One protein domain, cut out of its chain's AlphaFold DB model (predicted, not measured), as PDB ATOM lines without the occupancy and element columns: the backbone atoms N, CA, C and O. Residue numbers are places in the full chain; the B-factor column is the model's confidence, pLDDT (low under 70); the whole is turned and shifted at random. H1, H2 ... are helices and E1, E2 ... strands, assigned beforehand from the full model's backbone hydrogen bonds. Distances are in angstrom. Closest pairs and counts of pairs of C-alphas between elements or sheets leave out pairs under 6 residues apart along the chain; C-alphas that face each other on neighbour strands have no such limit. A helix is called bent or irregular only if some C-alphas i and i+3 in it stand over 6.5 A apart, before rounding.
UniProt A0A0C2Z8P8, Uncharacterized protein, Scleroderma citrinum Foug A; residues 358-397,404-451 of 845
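Overview. This is residues 358 to 397 and 404 to 451 of the 845 residues of an uncharacterized protein of Scleroderma citrinum Foug A (UniProt A0A0C2Z8P8). A single long antiparallel sheet of eight strands winds like a twisted ribbon, with one short helix, H1, lying across it over E2. One end of the ribbon is made of E2, E1 and E8, the other of E6, E5 and E4, and E7 and E3 make its middle; residues 391 to 397 lead away from the sheet to a cut in the printed part. The printed part has 88 residues with eight named strands and then one named helix, in the order E1 to E8 and H1, and its class is mostly strand. Across the sheet the order is E4, E5, E6, E7, E3, E2, E1, E8. The whole is compact, with a radius of gyration of the C-alphas of 13.4 A and spans of 33 by 33 by 24 A.

Along the chain. The printed part opens with E1, residues 358 to 361, with C-alpha 358 at (48.043, -14.610, 3.113). E2, residues 371 to 377, is 15.7 A from first to last C-alpha, and E3, residues 381 to 386, is 15.1 A. Beyond the cut come E4, residues 405 to 408, beginning at C-alpha 405 at (20.818, -18.400, 0.166), and E5, residues 414 to 419, 14.0 A long. E6 is residues 422 to 425. E7, residues 428 to 434, measures 18.9 A, and E8 is residues 438 to 441. H1, residues 446 to 451, is 9.5 A long and ends at C-alpha 451 at (39.293, -5.995, -1.404).

Arrangement. The sheet is strongly twisted: its strands' lines turn by 134 degrees from edge to edge, and its C-alphas lie up to 7.7 A off the best plane through them. E1, E2 and E3 form a meander, each strand the antiparallel neighbour of the one before, and E4, E5, E6 and E7 form another. E1 and E2 are a hairpin, with N 359 and O 372 at 2.8 A. E2 and E3 are also a hairpin, their directions at 138 degrees, with N 385 and O 373 at 2.8 A. E3 and E7 are antiparallel neighbours at 155 degrees, with N 384 and O 431 at 2.8 A; the C-alphas of Thr 381 and Pro 434, which face each other, are 4.3 A apart. E6 and E7 are a hairpin at 122 degrees, with N 425 and O 428 at 2.8 A. E5 and E6 are a hairpin at 159 degrees, with N 417 and O 424 at 2.8 A. E4, an edge strand, makes a hairpin with E5, with N 407 and O 416 at 2.8 A. E8, the other edge strand, is antiparallel to E1 at 141 degrees, with N 439 and O 360 at 2.9 A. E7 and E8 meet only through their link. H1 is on the sheet at a height over the sheet of 9.2 A. It lies over E2, and only just not over E3, with 4 of its C-alphas falling on E2 and 2 on E3; on the local plane it runs across the strands, at 72 degrees to E2. Their closest C-alphas, those of Val 371 and Asp 448, are 6.0 A apart. H1 is irregular, with C-alphas 448 and 451 7.3 A apart, and 1 of its 2 O i to N i+4 pairs is within hydrogen-bond range. E4 and E8 are apart.

Size, cuts and confidence. The two C-alphas farthest apart, those of Gln 379 and Lys 397, are 40.8 A apart. Residues 398 to 403 are not printed, and C-alphas 397 and 404 stand 15.6 A apart across this cut, in the link from E3 to E4. Of the links that are printed whole, E1 to E2 is short but not tight and the others are tight. The mean pLDDT of the printed part is 84.7; residues 391 to 397, 447 and 451 are under 70.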
ATOM      1  N   TRP A 358      48.220 -14.958   4.518       94.19
ATOM      2  CA  TRP A 358      48.043 -14.610   3.113       94.19
ATOM      3  C   TRP A 358      48.695 -15.661   2.226       94.19
ATOM      4  O   TRP A 358      49.768 -16.173   2.548       94.19
ATOM      5  N   VAL A 359      48.056 -15.988   1.105       95.44
ATOM      6  CA  VAL A 359      48.585 -16.948   0.137       95.44
ATOM      7  C   VAL A 359      48.451 -16.472  -1.306       95.44
ATOM      8  O   VAL A 359      47.407 -15.964  -1.694       95.44
ATOM      9  N   HIS A 360      49.472 -16.706  -2.132       95.94
ATOM     10  CA  HIS A 360      49.370 -16.627  -3.587       95.94
ATOM     11  C   HIS A 360      48.850 -17.945  -4.149       95.94
ATOM     12  O   HIS A 360      49.318 -19.035  -3.801       95.94
ATOM     13  N   ILE A 361      47.926 -17.847  -5.095       97.06
ATOM     14  CA  ILE A 361      47.373 -19.006  -5.787       97.06
ATOM     15  C   ILE A 361      48.262 -19.347  -6.986       97.06
ATOM     16  O   ILE A 361      48.261 -18.669  -8.012       97.06
ATOM     17  N   LYS A 362      49.016 -20.448  -6.894       95.69
ATOM     18  CA  LYS A 362      49.891 -20.933  -7.978       95.69
ATOM     19  C   LYS A 362      49.132 -21.683  -9.063       95.69
ATOM     20  O   LYS A 362      49.529 -21.663 -10.232       95.69
ATOM     21  N   LYS A 363      48.103 -22.436  -8.664       88.38
ATOM     22  CA  LYS A 363      47.384 -23.375  -9.534       88.38
ATOM     23  C   LYS A 363      45.877 -23.198  -9.386       88.38
ATOM     24  O   LYS A 363      45.242 -23.836  -8.556       88.38
ATOM     25  N   SER A 364      45.328 -22.337 -10.231       91.94
ATOM     26  CA  SER A 364      43.899 -22.182 -10.489       91.94
ATOM     27  C   SER A 364      43.736 -21.776 -11.951       91.94
ATOM     28  O   SER A 364      44.628 -21.144 -12.509       91.94
ATOM     29  N   THR A 365      42.649 -22.176 -12.602       89.25
ATOM     30  CA  THR A 365      42.380 -21.753 -13.984       89.25
ATOM     31  C   THR A 365      42.021 -20.271 -14.051       89.25
ATOM     32  O   THR A 365      42.481 -19.593 -14.961       89.25
ATOM     33  N   LEU A 366      41.257 -19.772 -13.073       91.56
ATOM     34  CA  LEU A 366      40.793 -18.379 -13.024       91.56
ATOM     35  C   LEU A 366      41.581 -17.483 -12.064       91.56
ATOM     36  O   LEU A 366      41.734 -16.304 -12.342       91.56
ATOM     37  N   TYR A 367      42.082 -18.023 -10.950       94.94
ATOM     38  CA  TYR A 367      42.633 -17.218  -9.845       94.94
ATOM     39  C   TYR A 367      44.157 -17.301  -9.731       94.94
ATOM     40  O   TYR A 367      44.718 -17.062  -8.666       94.94
ATOM     41  N   LYS A 368      44.858 -17.743 -10.779       95.75
ATOM     42  CA  LYS A 368      46.316 -17.889 -10.721       95.75
ATOM     43  C   LYS A 368      46.985 -16.517 -10.620       95.75
ATOM     44  O   LYS A 368      46.820 -15.689 -11.504       95.75
ATOM     45  N   GLY A 369      47.815 -16.342  -9.596       93.56
ATOM     46  CA  GLY A 369      48.516 -15.094  -9.294       93.56
ATOM     47  C   GLY A 369      47.822 -14.258  -8.220       93.56
ATOM     48  O   GLY A 369      48.503 -13.527  -7.510       93.56
ATOM     49  N   ASN A 370      46.513 -14.428  -8.017       94.31
ATOM     50  CA  ASN A 370      45.770 -13.690  -6.998       94.31
ATOM     51  C   ASN A 370      46.222 -14.044  -5.576       94.31
ATOM     52  O   ASN A 370      46.668 -15.167  -5.304       94.31
ATOM     53  N   VAL A 371      46.048 -13.079  -4.672       95.19
ATOM     54  CA  VAL A 371      46.237 -13.250  -3.230       95.19
ATOM     55  C   VAL A 371      44.904 -13.601  -2.565       95.19
ATOM     56  O   VAL A 371      43.870 -12.969  -2.806       95.19
ATOM     57  N   GLY A 372      44.935 -14.622  -1.713       95.38
ATOM     58  CA  GLY A 372      43.827 -15.036  -0.862       95.38
ATOM     59  C   GLY A 372      44.195 -15.018   0.617       95.38
ATOM     60  O   GLY A 372      45.363 -15.143   0.981       95.38
ATOM     61  N   TYR A 373      43.187 -14.887   1.470       94.62
ATOM     62  CA  TYR A 373      43.317 -14.956   2.922       94.62
ATOM     63  C   TYR A 373      42.845 -16.319   3.429       94.62
ATOM     64  O   TYR A 373      41.684 -16.679   3.233       94.62
ATOM     65  N   VAL A 374      43.726 -17.094   4.066       95.25
ATOM     66  CA  VAL A 374      43.410 -18.444   4.556       95.25
ATOM     67  C   VAL A 374      42.527 -18.349   5.795       95.25
ATOM     68  O   VAL A 374      42.975 -17.962   6.873       95.25
ATOM     69  N   GLU A 375      41.272 -18.756   5.658       93.44
ATOM     70  CA  GLU A 375      40.315 -18.798   6.760       93.44
ATOM     71  C   GLU A 375      40.511 -20.069   7.596       93.44
ATOM     72  O   GLU A 375      40.579 -20.020   8.824       93.44
ATOM     73  N   SER A 376      40.653 -21.213   6.924       93.31
ATOM     74  CA  SER A 376      40.939 -22.501   7.550       93.31
ATOM     75  C   SER A 376      41.710 -23.406   6.596       93.31
ATOM     76  O   SER A 376      41.622 -23.279   5.373       93.31
ATOM     77  N   SER A 377      42.494 -24.337   7.135       93.69
ATOM     78  CA  SER A 377      43.111 -25.368   6.308       93.69
ATOM     79  C   SER A 377      43.271 -26.692   7.039       93.69
ATOM     80  O   SER A 377      43.426 -26.747   8.259       93.69
ATOM     81  N   ASP A 378      43.240 -27.760   6.255       91.81
ATOM     82  CA  ASP A 378      43.617 -29.105   6.652       91.81
ATOM     83  C   ASP A 378      44.899 -29.534   5.906       91.81
ATOM     84  O   ASP A 378      45.647 -28.710   5.380       91.81
ATOM     85  N   GLN A 379      45.234 -30.828   5.931       86.62
ATOM     86  CA  GLN A 379      46.479 -31.330   5.333       86.62
ATOM     87  C   GLN A 379      46.496 -31.270   3.798       86.62
ATOM     88  O   GLN A 379      47.570 -31.307   3.197       86.62
ATOM     89  N   ASN A 380      45.325 -31.240   3.170       91.31
ATOM     90  CA  ASN A 380      45.143 -31.394   1.734       91.31
ATOM     91  C   ASN A 380      44.516 -30.153   1.105       91.31
ATOM     92  O   ASN A 380      44.911 -29.793  -0.003       91.31
ATOM     93  N   THR A 381      43.580 -29.507   1.796       95.25
ATOM     94  CA  THR A 381      42.775 -28.388   1.306       95.25
ATOM     95  C   THR A 381      42.825 -27.190   2.243       95.25
ATOM     96  O   THR A 381      42.973 -27.325   3.455       95.25
ATOM     97  N   ALA A 382      42.706 -25.998   1.671       95.81
ATOM     98  CA  ALA A 382      42.568 -24.751   2.404       95.81
ATOM     99  C   ALA A 382      41.367 -23.977   1.868       95.81
ATOM    100  O   ALA A 382      41.258 -23.761   0.659       95.81
ATOM    101  N   ALA A 383      40.492 -23.562   2.782       96.31
ATOM    102  CA  ALA A 383      39.451 -22.592   2.508       96.31
ATOM    103  C   ALA A 383      40.050 -21.193   2.669       96.31
ATOM    104  O   ALA A 383      40.585 -20.839   3.723       96.31
ATOM    105  N   MET A 384      39.976 -20.400   1.611       95.75
ATOM    106  CA  MET A 384      40.465 -19.031   1.595       95.75
ATOM    107  C   MET A 384      39.416 -18.094   1.022       95.75
ATOM    108  O   MET A 384      38.596 -18.481   0.194       95.75
ATOM    109  N   ILE A 385      39.488 -16.845   1.437       94.62
ATOM    110  CA  ILE A 385      38.738 -15.752   0.845       94.62
ATOM    111  C   ILE A 385      39.605 -15.157  -0.269       94.62
ATOM    112  O   ILE A 385      40.812 -15.011  -0.079       94.62
ATOM    113  N   VAL A 386      39.034 -14.825  -1.429       93.62
ATOM    114  CA  VAL A 386      39.702 -14.154  -2.563       93.62
ATOM    115  C   VAL A 386      38.825 -13.047  -3.135       93.62
ATOM    116  O   VAL A 386      37.596 -13.131  -3.102       93.62
ATOM    117  N   ALA A 387      39.451 -12.031  -3.728       89.75
ATOM    118  CA  ALA A 387      38.729 -11.083  -4.566       89.75
ATOM    119  C   ALA A 387      38.153 -11.822  -5.796       89.75
ATOM    120  O   ALA A 387      38.894 -12.550  -6.467       89.75
ATOM    121  N   PRO A 388      36.853 -11.693  -6.102       86.44
ATOM    122  CA  PRO A 388      36.259 -12.358  -7.254       86.44
ATOM    123  C   PRO A 388      36.799 -11.768  -8.571       86.44
ATOM    124  O   PRO A 388      36.628 -10.584  -8.834       86.44
ATOM    125  N   CYS A 389      37.438 -12.596  -9.412       82.06
ATOM    126  CA  CYS A 389      37.916 -12.193 -10.746       82.06
ATOM    127  C   CYS A 389      36.773 -11.978 -11.744       82.06
ATOM    128  O   CYS A 389      36.880 -11.160 -12.648       82.06
ATOM    129  N   GLN A 390      35.691 -12.733 -11.582       74.69
ATOM    130  CA  GLN A 390      34.434 -12.520 -12.282       74.69
ATOM    131  C   GLN A 390      33.475 -11.971 -11.245       74.69
ATOM    132  O   GLN A 390      33.185 -12.663 -10.264       74.69
ATOM    133  N   ARG A 391      33.023 -10.724 -11.410       63.50
ATOM    134  CA  ARG A 391      31.989 -10.203 -10.523       63.50
ATOM    135  C   ARG A 391      30.753 -11.068 -10.784       63.50
ATOM    136  O   ARG A 391      30.269 -11.077 -11.913       63.50
ATOM    137  N   PRO A 392      30.218 -11.794  -9.789       52.53
ATOM    138  CA  PRO A 392      29.012 -12.606  -9.983       52.53
ATOM    139  C   PRO A 392      27.803 -11.766 -10.431       52.53
ATOM    140  O   PRO A 392      26.787 -12.314 -10.844       52.53
ATOM    141  N   TYR A 393      27.920 -10.439 -10.359       53.38
ATOM    142  CA  TYR A 393      26.908  -9.471 -10.743       53.38
ATOM    143  C   TYR A 393      27.051  -8.916 -12.169       53.38
ATOM    144  O   TYR A 393      26.077  -8.386 -12.688       53.38
ATOM    145  N   ASP A 394      28.208  -9.091 -12.823       45.97
ATOM    146  CA  ASP A 394      28.411  -8.679 -14.227       45.97
ATOM    147  C   ASP A 394      27.807  -9.697 -15.216       45.97
ATOM    148  O   ASP A 394      27.858  -9.528 -16.434       45.97
ATOM    149  N   ILE A 395      27.213 -10.783 -14.706       50.88
ATOM    150  CA  ILE A 395      26.512 -11.780 -15.513       50.88
ATOM    151  C   ILE A 395      25.166 -11.173 -15.948       50.88
ATOM    152  O   ILE A 395      24.157 -11.272 -15.253       50.88
ATOM    153  N   THR A 396      25.191 -10.486 -17.092       45.97
ATOM    154  CA  THR A 396      24.079  -9.888 -17.857       45.97
ATOM    155  C   THR A 396      22.664 -10.287 -17.412       45.97
ATOM    156  O   THR A 396      22.305 -11.448 -17.581       45.97
ATOM    157  N   LYS A 397      21.848  -9.316 -16.951       47.59
ATOM    158  CA  LYS A 397      20.355  -9.243 -16.859       47.59
ATOM    159  C   LYS A 397      19.522 -10.466 -16.393       47.59
ATOM    160  O   LYS A 397      18.327 -10.310 -16.165       47.59
ATOM    161  N   LEU A 404      19.335 -16.328  -3.670       79.25
ATOM    162  CA  LEU A 404      20.467 -16.023  -2.801       79.25
ATOM    163  C   LEU A 404      20.219 -16.657  -1.432       79.25
ATOM    164  O   LEU A 404      19.477 -16.114  -0.613       79.25
ATOM    165  N   GLU A 405      20.864 -17.789  -1.163       86.25
ATOM    166  CA  GLU A 405      20.818 -18.400   0.166       86.25
ATOM    167  C   GLU A 405      21.794 -17.667   1.107       86.25
ATOM    168  O   GLU A 405      22.996 -17.624   0.822       86.25
ATOM    169  N   PRO A 406      21.332 -17.064   2.218       84.06
ATOM    170  CA  PRO A 406      22.207 -16.324   3.120       84.06
ATOM    171  C   PRO A 406      23.145 -17.264   3.891       84.06
ATOM    172  O   PRO A 406      22.732 -18.274   4.456       84.06
ATOM    173  N   ILE A 407      24.419 -16.884   3.980       83.25
ATOM    174  CA  ILE A 407      25.409 -17.514   4.854       83.25
ATOM    175  C   ILE A 407      25.341 -16.805   6.204       83.25
ATOM    176  O   ILE A 407      25.670 -15.622   6.301       83.25
ATOM    177  N   LEU A 408      24.919 -17.519   7.246       84.56
ATOM    178  CA  LEU A 408      24.818 -16.980   8.602       84.56
ATOM    179  C   LEU A 408      26.120 -17.204   9.382       84.56
ATOM    180  O   LEU A 408      26.747 -18.259   9.297       84.56
ATOM    181  N   SER A 409      26.518 -16.204  10.160       81.88
ATOM    182  CA  SER A 409      27.577 -16.312  11.166       81.88
ATOM    183  C   SER A 409      27.115 -17.104  12.390       81.88
ATOM    184  O   SER A 409      25.933 -17.410  12.552       81.88
ATOM    185  N   SER A 410      28.039 -17.377  13.313       72.56
ATOM    186  CA  SER A 410      27.723 -17.999  14.602       72.56
ATOM    187  C   SER A 410      26.762 -17.176  15.470       72.56
ATOM    188  O   SER A 410      26.115 -17.747  16.341       72.56
ATOM    189  N   SER A 411      26.653 -15.860  15.246       71.00
ATOM    190  CA  SER A 411      25.672 -14.993  15.916       71.00
ATOM    191  C   SER A 411      24.316 -14.941  15.201       71.00
ATOM    192  O   SER A 411      23.414 -14.248  15.659       71.00
ATOM    193  N   GLY A 412      24.158 -15.652  14.081       79.12
ATOM    194  CA  GLY A 412      22.947 -15.632  13.257       79.12
ATOM    195  C   GLY A 412      22.872 -14.464  12.270       79.12
ATOM    196  O   GLY A 412      21.951 -14.428  11.460       79.12
ATOM    197  N   ALA A 413      23.834 -13.535  12.278       72.44
ATOM    198  CA  ALA A 413      23.886 -12.443  11.307       72.44
ATOM    199  C   ALA A 413      24.325 -12.953   9.927       72.44
ATOM    200  O   ALA A 413      25.282 -13.728   9.841       72.44
ATOM    201  N   ALA A 414      23.671 -12.503   8.853       78.00
ATOM    202  CA  ALA A 414      24.072 -12.827   7.487       78.00
ATOM    203  C   ALA A 414      25.414 -12.159   7.148       78.00
ATOM    204  O   ALA A 414      25.529 -10.936   7.132       78.00
ATOM    205  N   ILE A 415      26.430 -12.972   6.878       77.62
ATOM    206  CA  ILE A 415      27.792 -12.533   6.534       77.62
ATOM    207  C   ILE A 415      28.117 -12.739   5.056       77.62
ATOM    208  O   ILE A 415      29.195 -12.374   4.598       77.62
ATOM    209  N   GLY A 416      27.207 -13.343   4.299       84.25
ATOM    210  CA  GLY A 416      27.445 -13.705   2.915       84.25
ATOM    211  C   GLY A 416      26.233 -14.332   2.246       84.25
ATOM    212  O   GLY A 416      25.168 -14.432   2.851       84.25
ATOM    213  N   TYR A 417      26.417 -14.789   1.013       85.12
ATOM    214  CA  TYR A 417      25.381 -15.431   0.208       85.12
ATOM    215  C   TYR A 417      25.988 -16.553  -0.632       85.12
ATOM    216  O   TYR A 417      27.145 -16.466  -1.051       85.12
ATOM    217  N   ILE A 418      25.207 -17.587  -0.914       86.44
ATOM    218  CA  ILE A 418      25.537 -18.588  -1.922       86.44
ATOM    219  C   ILE A 418      24.888 -18.143  -3.232       86.44
ATOM    220  O   ILE A 418      23.678 -17.945  -3.293       86.44
ATOM    221  N   CYS A 419      25.692 -17.968  -4.278       82.75
ATOM    222  CA  CYS A 419      25.223 -17.629  -5.618       82.75
ATOM    223  C   CYS A 419      25.813 -18.629  -6.610       82.75
ATOM    224  O   CYS A 419      27.029 -18.793  -6.680       82.75
ATOM    225  N   SER A 420      24.958 -19.326  -7.365       84.31
ATOM    226  CA  SER A 420      25.382 -20.352  -8.334       84.31
ATOM    227  C   SER A 420      26.310 -21.427  -7.729       84.31
ATOM    228  O   SER A 420      27.274 -21.862  -8.356       84.31
ATOM    229  N   GLY A 421      26.056 -21.822  -6.475       87.31
ATOM    230  CA  GLY A 421      26.877 -22.790  -5.734       87.31
ATOM    231  C   GLY A 421      28.230 -22.255  -5.243       87.31
ATOM    232  O   GLY A 421      29.007 -23.004  -4.653       87.31
ATOM    233  N   GLN A 422      28.529 -20.974  -5.463       89.62
ATOM    234  CA  GLN A 422      29.721 -20.305  -4.952       89.62
ATOM    235  C   GLN A 422      29.389 -19.500  -3.699       89.62
ATOM    236  O   GLN A 422      28.354 -18.844  -3.621       89.62
ATOM    237  N   HIS A 423      30.277 -19.547  -2.710       92.00
ATOM    238  CA  HIS A 423      30.072 -18.903  -1.418       92.00
ATOM    239  C   HIS A 423      30.740 -17.530  -1.425       92.00
ATOM    240  O   HIS A 423      31.961 -17.448  -1.526       92.00
ATOM    241  N   PHE A 424      29.964 -16.464  -1.271       87.00
ATOM    242  CA  PHE A 424      30.479 -15.104  -1.157       87.00
ATOM    243  C   PHE A 424      30.343 -14.628   0.282       87.00
ATOM    244  O   PHE A 424      29.229 -14.505   0.774       87.00
ATOM    245  N   VAL A 425      31.452 -14.357   0.963       84.69
ATOM    246  CA  VAL A 425      31.490 -13.856   2.342       84.69
ATOM    247  C   VAL A 425      31.955 -12.406   2.297       84.69
ATOM    248  O   VAL A 425      33.036 -12.118   1.791       84.69
ATOM    249  N   HIS A 426      31.117 -11.486   2.771       79.62
ATOM    250  CA  HIS A 426      31.344 -10.040   2.706       79.62
ATOM    251  C   HIS A 426      31.705  -9.525   1.297       79.62
ATOM    252  O   HIS A 426      32.564  -8.664   1.138       79.62
ATOM    253  N   GLY A 427      31.074 -10.089   0.260       76.94
ATOM    254  CA  GLY A 427      31.334  -9.744  -1.146       76.94
ATOM    255  C   GLY A 427      32.577 -10.402  -1.758       76.94
ATOM    256  O   GLY A 427      32.797 -10.286  -2.962       76.94
ATOM    257  N   LEU A 428      33.363 -11.137  -0.970       87.44
ATOM    258  CA  LEU A 428      34.548 -11.861  -1.424       87.44
ATOM    259  C   LEU A 428      34.231 -13.335  -1.649       87.44
ATOM    260  O   LEU A 428      33.420 -13.918  -0.938       87.44
ATOM    261  N   LEU A 429      34.887 -13.964  -2.617       92.19
ATOM    262  CA  LEU A 429      34.647 -15.366  -2.929       92.19
ATOM    263  C   LEU A 429      35.414 -16.272  -1.962       92.19
ATOM    264  O   LEU A 429      36.627 -16.157  -1.816       92.19
ATOM    265  N   ARG A 430      34.724 -17.230  -1.348       95.00
ATOM    266  CA  ARG A 430      35.330 -18.304  -0.563       95.00
ATOM    267  C   ARG A 430      35.677 -19.475  -1.483       95.00
ATOM    268  O   ARG A 430      34.792 -20.176  -1.972       95.00
ATOM    269  N   LEU A 431      36.969 -19.697  -1.706       95.56
ATOM    270  CA  LEU A 431      37.513 -20.800  -2.499       95.56
ATOM    271  C   LEU A 431      38.095 -21.892  -1.606       95.56
ATOM    272  O   LEU A 431      38.786 -21.604  -0.635       95.56
ATOM    273  N   SER A 432      37.893 -23.150  -1.992       96.62
ATOM    274  CA  SER A 432      38.635 -24.284  -1.436       96.62
ATOM    275  C   SER A 432      39.633 -24.781  -2.473       96.62
ATOM    276  O   SER A 432      39.239 -25.220  -3.555       96.62
ATOM    277  N   LEU A 433      40.928 -24.677  -2.174       96.50
ATOM    278  CA  LEU A 433      42.001 -25.116  -3.070       96.50
ATOM    279  C   LEU A 433      42.945 -26.087  -2.357       96.50
ATOM    280  O   LEU A 433      43.115 -26.004  -1.138       96.50
ATOM    281  N   PRO A 434      43.608 -26.999  -3.089       95.44
ATOM    282  CA  PRO A 434      44.613 -27.862  -2.492       95.44
ATOM    283  C   PRO A 434      45.783 -27.053  -1.916       95.44
ATOM    284  O   PRO A 434      46.280 -26.146  -2.576       95.44
ATOM    285  N   VAL A 435      46.311 -27.425  -0.748       92.81
ATOM    286  CA  VAL A 435      47.428 -26.709  -0.088       92.81
ATOM    287  C   VAL A 435      48.654 -26.577  -1.004       92.81
ATOM    288  O   VAL A 435      49.319 -25.548  -1.031       92.81
ATOM    289  N   HIS A 436      48.930 -27.589  -1.832       90.25
ATOM    290  CA  HIS A 436      50.047 -27.574  -2.786       90.25
ATOM    291  C   HIS A 436      49.835 -26.643  -4.000       90.25
ATOM    292  O   HIS A 436      50.738 -26.492  -4.828       90.25
ATOM    293  N   ALA A 437      48.641 -26.063  -4.147       95.12
ATOM    294  CA  ALA A 437      48.325 -25.032  -5.131       95.12
ATOM    295  C   ALA A 437      48.602 -23.613  -4.605       95.12
ATOM    296  O   ALA A 437      48.379 -22.660  -5.350       95.12
ATOM    297  N   LEU A 438      49.083 -23.474  -3.365       94.81
ATOM    298  CA  LEU A 438      49.196 -22.208  -2.641       94.81
ATOM    299  C   LEU A 438      50.640 -21.926  -2.211       94.81
ATOM    300  O   LEU A 438      51.447 -22.841  -2.031       94.81
ATOM    301  N   GLU A 439      50.967 -20.648  -2.056       92.81
ATOM    302  CA  GLU A 439      52.234 -20.142  -1.515       92.81
ATOM    303  C   GLU A 439      51.949 -19.172  -0.392       92.81
ATOM    304  O   GLU A 439      51.200 -18.239  -0.627       92.81
ATOM    305  N   VAL A 440      52.546 -19.334   0.787       90.44
ATOM    306  CA  VAL A 440      52.385 -18.329   1.846       90.44
ATOM    307  C   VAL A 440      53.102 -17.044   1.447       90.44
ATOM    308  O   VAL A 440      54.249 -17.079   1.005       90.44
ATOM    309  N   VAL A 441      52.409 -15.927   1.620       90.00
ATOM    310  CA  VAL A 441      52.909 -14.571   1.419       90.00
ATOM    311  C   VAL A 441      53.050 -13.937   2.789       90.00
ATOM    312  O   VAL A 441      52.098 -13.911   3.565       90.00
ATOM    313  N   GLU A 442      54.250 -13.462   3.101       83.06
ATOM    314  CA  GLU A 442      54.526 -12.844   4.398       83.06
ATOM    315  C   GLU A 442      53.873 -11.460   4.492       83.06
ATOM    316  O   GLU A 442      53.198 -11.160   5.474       83.06
ATOM    317  N   ILE A 443      54.002 -10.654   3.433       81.31
ATOM    318  CA  ILE A 443      53.412  -9.315   3.323       81.31
ATOM    319  C   ILE A 443      52.857  -9.158   1.900       81.31
ATOM    320  O   ILE A 443      53.642  -9.015   0.961       81.31
ATOM    321  N   PRO A 444      51.533  -9.261   1.695       83.75
ATOM    322  CA  PRO A 444      50.939  -9.081   0.373       83.75
ATOM    323  C   PRO A 444      50.953  -7.607  -0.050       83.75
ATOM    324  O   PRO A 444      50.980  -6.710   0.795       83.75
ATOM    325  N   HIS A 445      50.911  -7.350  -1.359       79.19
ATOM    326  CA  HIS A 445      50.857  -5.986  -1.880       79.19
ATOM    327  C   HIS A 445      49.544  -5.298  -1.454       79.19
ATOM    328  O   HIS A 445      48.493  -5.947  -1.495       79.19
ATOM    329  N   PRO A 446      49.547  -3.999  -1.089       74.44
ATOM    330  CA  PRO A 446      48.334  -3.278  -0.696       74.44
ATOM    331  C   PRO A 446      47.181  -3.400  -1.705       74.44
ATOM    332  O   PRO A 446      46.038  -3.627  -1.309       74.44
ATOM    333  N   ASP A 447      47.473  -3.346  -3.009       69.62
ATOM    334  CA  ASP A 447      46.452  -3.517  -4.055       69.62
ATOM    335  C   ASP A 447      45.820  -4.908  -4.094       69.62
ATOM    336  O   ASP A 447      44.646  -5.036  -4.447       69.62
ATOM    337  N   ASP A 448      46.570  -5.942  -3.722       76.75
ATOM    338  CA  ASP A 448      46.079  -7.318  -3.717       76.75
ATOM    339  C   ASP A 448      45.134  -7.567  -2.536       76.75
ATOM    340  O   ASP A 448      44.217  -8.390  -2.616       76.75
ATOM    341  N   ILE A 449      45.333  -6.832  -1.437       77.62
ATOM    342  CA  ILE A 449      44.506  -6.932  -0.233       77.62
ATOM    343  C   ILE A 449      43.433  -5.863  -0.122       77.62
ATOM    344  O   ILE A 449      42.592  -5.976   0.768       77.62
ATOM    345  N   LYS A 450      43.385  -4.884  -1.034       75.19
ATOM    346  CA  LYS A 450      42.407  -3.790  -0.974       75.19
ATOM    347  C   LYS A 450      40.970  -4.283  -0.878       75.19
ATOM    348  O   LYS A 450      40.161  -3.650  -0.224       75.19
ATOM    349  N   TYR A 451      40.637  -5.416  -1.491       68.06
ATOM    350  CA  TYR A 451      39.293  -5.995  -1.404       68.06
ATOM    351  C   TYR A 451      39.058  -6.757  -0.095       68.06
ATOM    352  O   TYR A 451      37.936  -6.803   0.397       68.06
TER     353      TYR A 451